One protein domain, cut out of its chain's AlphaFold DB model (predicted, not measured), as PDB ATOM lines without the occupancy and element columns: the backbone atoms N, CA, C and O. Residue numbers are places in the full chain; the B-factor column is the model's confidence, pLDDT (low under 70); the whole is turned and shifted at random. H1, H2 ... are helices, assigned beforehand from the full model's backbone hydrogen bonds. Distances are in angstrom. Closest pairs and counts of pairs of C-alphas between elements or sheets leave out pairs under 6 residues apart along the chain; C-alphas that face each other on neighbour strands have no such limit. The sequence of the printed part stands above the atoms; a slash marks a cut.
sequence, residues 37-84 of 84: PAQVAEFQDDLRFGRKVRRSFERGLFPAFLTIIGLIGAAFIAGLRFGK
ATOM      1  N   PRO A  37     -83.587 179.627-100.799       89.94
ATOM      2  CA  PRO A  37     -84.932 179.245-101.209       89.94
ATOM      3  C   PRO A  37     -85.889 179.044-100.023       89.94
ATOM      4  O   PRO A  37     -87.100 179.167-100.214       89.94
ATOM      5  N   ALA A  38     -85.386 178.751 -98.817       89.31
ATOM      6  CA  ALA A  38     -86.223 178.586 -97.632       89.31
ATOM      7  C   ALA A  38     -86.798 179.931 -97.166       89.31
ATOM      8  O   ALA A  38     -88.010 180.045 -96.984       89.31
ATOM      9  N   GLN A  39     -85.959 180.968 -97.077       89.06
ATOM     10  CA  GLN A  39     -86.395 182.321 -96.709       89.06
ATOM     11  C   GLN A  39     -87.364 182.913 -97.738       89.06
ATOM     12  O   GLN A  39     -88.355 183.554 -97.384       89.06
ATOM     13  N   VAL A  40     -87.132 182.657 -99.028       90.56
ATOM     14  CA  VAL A  40     -88.050 183.086-100.091       90.56
ATOM     15  C   VAL A  40     -89.411 182.388 -99.970       90.56
ATOM     16  O   VAL A  40     -90.441 183.028-100.190       90.56
ATOM     17  N   ALA A  41     -89.443 181.097 -99.624       87.44
ATOM     18  CA  ALA A  41     -90.689 180.354 -99.433       87.44
ATOM     19  C   ALA A  41     -91.478 180.853 -98.212       87.44
ATOM     20  O   ALA A  41     -92.684 181.074 -98.320       87.44
ATOM     21  N   GLU A  42     -90.797 181.105 -97.092       85.56
ATOM     22  CA  GLU A  42     -91.395 181.683 -95.883       85.56
ATOM     23  C   GLU A  42     -92.008 183.062 -96.170       85.56
ATOM     24  O   GLU A  42     -93.188 183.297 -95.904       85.56
ATOM     25  N   PHE A  43     -91.265 183.936 -96.854       87.75
ATOM     26  CA  PHE A  43     -91.762 185.248 -97.267       87.75
ATOM     27  C   PHE A  43     -92.973 185.161 -98.218       87.75
ATOM     28  O   PHE A  43     -93.921 185.947 -98.125       87.75
ATOM     29  N   GLN A  44     -92.985 184.196 -99.144       87.56
ATOM     30  CA  GLN A  44     -94.138 183.959-100.020       87.56
ATOM     31  C   GLN A  44     -95.373 183.492 -99.247       87.56
ATOM     32  O   GLN A  44     -96.496 183.905 -99.575       87.56
ATOM     33  N   ASP A  45     -95.186 182.641 -98.244       85.50
ATOM     34  CA  ASP A  45     -96.270 182.179 -97.392       85.50
ATOM     35  C   ASP A  45     -96.830 183.324 -96.542       85.50
ATOM     36  O   ASP A  45     -98.050 183.506 -96.524       85.50
ATOM     37  N   ASP A  46     -95.989 184.192 -95.983       81.69
ATOM     38  CA  ASP A  46     -96.418 185.415 -95.290       81.69
ATOM     39  C   ASP A  46     -97.255 186.340 -96.185       81.69
ATOM     40  O   ASP A  46     -98.338 186.804 -95.800       81.69
ATOM     41  N   LEU A  47     -96.843 186.550 -97.440       80.81
ATOM     42  CA  LEU A  47     -97.630 187.314 -98.414       80.81
ATOM     43  C   LEU A  47     -98.963 186.628 -98.761       80.81
ATOM     44  O   LEU A  47     -99.988 187.294 -98.983       80.81
ATOM     45  N   ARG A  48     -98.992 185.289 -98.800       76.06
ATOM     46  CA  ARG A  48    -100.233 184.512 -98.952       76.06
ATOM     47  C   ARG A  48    -101.134 184.655 -97.729       76.06
ATOM     48  O   ARG A  48    -102.353 184.771 -97.909       76.06
ATOM     49  N   PHE A  49    -100.579 184.689 -96.520       60.94
ATOM     50  CA  PHE A  49    -101.326 184.948 -95.294       60.94
ATOM     51  C   PHE A  49    -101.889 186.359 -95.279       60.94
ATOM     52  O   PHE A  49    -103.075 186.493 -95.006       60.94
ATOM     53  N   GLY A  50    -101.148 187.380 -95.712       62.88
ATOM     54  CA  GLY A  50    -101.691 188.730 -95.895       62.88
ATOM     55  C   GLY A  50    -102.975 188.727 -96.734       62.88
ATOM     56  O   GLY A  50    -103.970 189.347 -96.362       62.88
ATOM     57  N   ARG A  51    -103.023 187.934 -97.814       60.97
ATOM     58  CA  ARG A  51    -104.220 187.779 -98.658       60.97
ATOM     59  C   ARG A  51    -105.339 186.981 -97.977       60.97
ATOM     60  O   ARG A  51    -106.502 187.348 -98.122       60.97
ATOM     61  N   LYS A  52    -105.022 185.910 -97.240       61.97
ATOM     62  CA  LYS A  52    -106.006 185.112 -96.477       61.97
ATOM     63  C   LYS A  52    -106.571 185.876 -95.280       61.97
ATOM     64  O   LYS A  52    -107.771 185.790 -95.045       61.97
ATOM     65  N   VAL A  53    -105.750 186.646 -94.572       61.62
ATOM     66  CA  VAL A  53    -106.131 187.521 -93.457       61.62
ATOM     67  C   VAL A  53    -107.018 188.639 -93.984       61.62
ATOM     68  O   VAL A  53    -108.146 188.755 -93.525       61.62
ATOM     69  N   ARG A  54    -106.609 189.371 -95.030       63.41
ATOM     70  CA  ARG A  54    -107.451 190.423 -95.635       63.41
ATOM     71  C   ARG A  54    -108.787 189.872 -96.131       63.41
ATOM     72  O   ARG A  54    -109.830 190.454 -95.872       63.41
ATOM     73  N   ARG A  55    -108.771 188.684 -96.738       62.62
ATOM     74  CA  ARG A  55    -109.980 187.988 -97.194       62.62
ATOM     75  C   ARG A  55    -110.835 187.427 -96.053       62.62
ATOM     76  O   ARG A  55    -112.040 187.308 -96.221       62.62
ATOM     77  N   SER A  56    -110.249 187.095 -94.904       57.75
ATOM     78  CA  SER A  56    -110.976 186.685 -93.689       57.75
ATOM     79  C   SER A  56    -111.606 187.886 -92.982       57.75
ATOM     80  O   SER A  56    -112.736 187.797 -92.505       57.75
ATOM     81  N   PHE A  57    -110.917 189.029 -92.997       60.28
ATOM     82  CA  PHE A  57    -111.459 190.323 -92.593       60.28
ATOM     83  C   PHE A  57    -112.622 190.752 -93.506       60.28
ATOM     84  O   PHE A  57    -113.676 191.119 -92.998       60.28
ATOM     85  N   GLU A  58    -112.484 190.622 -94.833       59.19
ATOM     86  CA  GLU A  58    -113.545 190.922 -95.813       59.19
ATOM     87  C   GLU A  58    -114.742 189.957 -95.729       59.19
ATOM     88  O   GLU A  58    -115.867 190.352 -96.016       59.19
ATOM     89  N   ARG A  59    -114.534 188.695 -95.322       58.66
ATOM     90  CA  ARG A  59    -115.592 187.664 -95.246       58.66
ATOM     91  C   ARG A  59    -116.385 187.639 -93.931       58.66
ATOM     92  O   ARG A  59    -117.193 186.737 -93.747       58.66
ATOM     93  N   GLY A  60    -116.216 188.615 -93.037       54.44
ATOM     94  CA  GLY A  60    -117.110 188.775 -91.881       54.44
ATOM     95  C   GLY A  60    -116.678 188.077 -90.584       54.44
ATOM     96  O   GLY A  60    -117.461 188.025 -89.639       54.44
ATOM     97  N   LEU A  61    -115.431 187.608 -90.471       63.00
ATOM     98  CA  LEU A  61    -114.912 187.111 -89.184       63.00
ATOM     99  C   LEU A  61    -114.639 188.243 -88.182       63.00
ATOM    100  O   LEU A  61    -114.774 188.050 -86.978       63.00
ATOM    101  N   PHE A  62    -114.316 189.444 -88.667       69.56
ATOM    102  CA  PHE A  62    -114.075 190.607 -87.813       69.56
ATOM    103  C   PHE A  62    -115.321 191.078 -87.030       69.56
ATOM    104  O   PHE A  62    -115.220 191.221 -85.813       69.56
ATOM    105  N   PRO A  63    -116.515 191.254 -87.644       70.25
ATOM    106  CA  PRO A  63    -117.720 191.590 -86.888       70.25
ATOM    107  C   PRO A  63    -118.142 190.473 -85.928       70.25
ATOM    108  O   PRO A  63    -118.574 190.783 -84.825       70.25
ATOM    109  N   ALA A  64    -117.960 189.195 -86.286       71.38
ATOM    110  CA  ALA A  64    -118.260 188.074 -85.390       71.38
ATOM    111  C   ALA A  64    -117.347 188.044 -84.149       71.38
ATOM    112  O   ALA A  64    -117.788 187.739 -83.044       71.38
ATOM    113  N   PHE A  65    -116.070 188.391 -84.305       79.50
ATOM    114  CA  PHE A  65    -115.144 188.468 -83.178       79.50
ATOM    115  C   PHE A  65    -115.456 189.666 -82.266       79.50
ATOM    116  O   PHE A  65    -115.474 189.536 -81.041       79.50
ATOM    117  N   LEU A  66    -115.782 190.822 -82.856       80.56
ATOM    118  CA  LEU A  66    -116.186 192.018 -82.114       80.56
ATOM    119  C   LEU A  66    -117.508 191.830 -81.361       80.56
ATOM    120  O   LEU A  66    -117.635 192.323 -80.241       80.56
ATOM    121  N   THR A  67    -118.478 191.103 -81.924       83.25
ATOM    122  CA  THR A  67    -119.737 190.806 -81.221       83.25
ATOM    123  C   THR A  67    -119.515 189.887 -80.026       83.25
ATOM    124  O   THR A  67    -120.081 190.146 -78.966       83.25
ATOM    125  N   ILE A  68    -118.657 188.869 -80.144       84.12
ATOM    126  CA  ILE A  68    -118.312 187.982 -79.021       84.12
ATOM    127  C   ILE A  68    -117.646 188.775 -77.891       84.12
ATOM    128  O   ILE A  68    -118.074 188.681 -76.740       84.12
ATOM    129  N   ILE A  69    -116.649 189.608 -78.207       86.94
ATOM    130  CA  ILE A  69    -115.977 190.453 -77.206       86.94
ATOM    131  C   ILE A  69    -116.967 191.444 -76.576       86.94
ATOM    132  O   ILE A  69    -116.972 191.620 -75.357       86.94
ATOM    133  N   GLY A  70    -117.840 192.053 -77.382       88.25
ATOM    134  CA  GLY A  70    -118.873 192.975 -76.906       88.25
ATOM    135  C   GLY A  70    -119.867 192.321 -75.945       88.25
ATOM    136  O   GLY A  70    -120.195 192.907 -74.915       88.25
ATOM    137  N   LEU A  71    -120.300 191.090 -76.232       89.19
ATOM    138  CA  LEU A  71    -121.206 190.330 -75.366       89.19
ATOM    139  C   LEU A  71    -120.553 189.958 -74.031       89.19
ATOM    140  O   LEU A  71    -121.180 190.114 -72.984       89.19
ATOM    141  N   ILE A  72    -119.291 189.521 -74.052       89.81
ATOM    142  CA  ILE A  72    -118.544 189.189 -72.830       89.81
ATOM    143  C   ILE A  72    -118.347 190.444 -71.968       89.81
ATOM    144  O   ILE A  72    -118.606 190.413 -70.765       89.81
ATOM    145  N   GLY A  73    -117.951 191.566 -72.578       90.50
ATOM    146  CA  GLY A  73    -117.782 192.837 -71.874       90.50
ATOM    147  C   GLY A  73    -119.088 193.358 -71.265       90.50
ATOM    148  O   GLY A  73    -119.110 193.770 -70.105       90.50
ATOM    149  N   ALA A  74    -120.193 193.280 -72.010       89.12
ATOM    150  CA  ALA A  74    -121.509 193.685 -71.523       89.12
ATOM    151  C   ALA A  74    -121.990 192.811 -70.352       89.12
ATOM    152  O   ALA A  74    -122.472 193.344 -69.354       89.12
ATOM    153  N   ALA A  75    -121.811 191.489 -70.438       86.94
ATOM    154  CA  ALA A  75    -122.157 190.560 -69.362       86.94
ATOM    155  C   ALA A  75    -121.329 190.814 -68.093       86.94
ATOM    156  O   ALA A  75    -121.870 190.794 -66.988       86.94
ATOM    157  N   PHE A  76    -120.038 191.121 -68.242       91.19
ATOM    158  CA  PHE A  76    -119.161 191.445 -67.120       91.19
ATOM    159  C   PHE A  76    -119.582 192.743 -66.412       91.19
ATOM    160  O   PHE A  76    -119.722 192.771 -65.190       91.19
ATOM    161  N   ILE A  77    -119.870 193.807 -67.172       89.44
ATOM    162  CA  ILE A  77    -120.348 195.085 -66.620       89.44
ATOM    163  C   ILE A  77    -121.723 194.923 -65.959       89.44
ATOM    164  O   ILE A  77    -121.956 195.465 -64.878       89.44
ATOM    165  N   ALA A  78    -122.632 194.165 -66.578       87.62
ATOM    166  CA  ALA A  78    -123.940 193.876 -66.002       87.62
ATOM    167  C   ALA A  78    -123.805 193.103 -64.682       87.62
ATOM    168  O   ALA A  78    -124.409 193.498 -63.687       87.62
ATOM    169  N   GLY A  79    -122.956 192.072 -64.631       86.94
ATOM    170  CA  GLY A  79    -122.671 191.321 -63.406       86.94
ATOM    171  C   GLY A  79    -122.133 192.204 -62.277       86.94
ATOM    172  O   GLY A  79    -122.605 192.111 -61.147       86.94
ATOM    173  N   LEU A  80    -121.225 193.136 -62.587       86.31
ATOM    174  CA  LEU A  80    -120.715 194.109 -61.613       86.31
ATOM    175  C   LEU A  80    -121.775 195.124 -61.146       86.31
ATOM    176  O   LEU A  80    -121.689 195.619 -60.024       86.31
ATOM    177  N   ARG A  81    -122.763 195.451 -61.989       82.62
ATOM    178  CA  ARG A  81    -123.827 196.420 -61.677       82.62
ATOM    179  C   ARG A  81    -124.990 195.811 -60.888       82.62
ATOM    180  O   ARG A  81    -125.566 196.512 -60.066       82.62
ATOM    181  N   PHE A  82    -125.339 194.551 -61.147       76.25
ATOM    182  CA  PHE A  82    -126.424 193.832 -60.463       76.25
ATOM    183  C   PHE A  82    -125.953 193.028 -59.242       76.25
ATOM    184  O   PHE A  82    -126.777 192.623 -58.432       76.25
ATOM    185  N   GLY A  83    -124.646 192.795 -59.098       66.56
ATOM    186  CA  GLY A  83    -124.046 192.128 -57.939       66.56
ATOM    187  C   GLY A  83    -123.721 193.055 -56.761       66.56
ATOM    188  O   GLY A  83    -122.901 192.678 -55.924       66.56
ATOM    189  N   LYS A  84    -124.295 194.264 -56.715       54.25
ATOM    190  CA  LYS A  84    -124.112 195.250 -55.643       54.25
ATOM    191  C   LYS A  84    -125.426 195.506 -54.918       54.25
ATOM    192  O   LYS A  84    -126.462 195.562 -55.613       54.25
TER     193      LYS A  84
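Overview. This is residues 37 to 84 of the 84 residues of an uncharacterized protein of Desulfuromonas thiophila (UniProt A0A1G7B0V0). Two helices of equal residue number, H1 and H2, follow each other end to end and meet at a corner as a wide, open V, with almost no contact beyond that corner. The printed part has 48 residues with two named helices, H1 then H2, and no named strand; the class is all helix. The whole is extended, with a radius of gyration of the C-alphas of 18.9 A and spans of 62 by 21 by 6 A.

Arrangement. H1, residues 37 to 58, and H2, residues 61 to 82, are close but not clearly touching, with the C-alphas of Ser 56 and Phe 62 closest at 7.7 A. Their lines stand at a steep tilt of 62 degrees, and they run the same way. In H1 and H2 every O i to N i+4 pair is within hydrogen-bond range.

Along the chain. H1 is 31.4 A long, from C-alpha 37 at (-84.932, 179.245, -101.209). H2 is 31.7 A long and ends with C-alpha 82 at (-126.424, 193.832, -60.463).

Size, cuts and confidence. The C-alphas of Pro 37 and Lys 84, the two farthest apart, are 62.2 A apart. The printed part has no cut, and the link from H1 to H2 is tight. Residues 49 to 62 and 83 to 84 have pLDDT under 70.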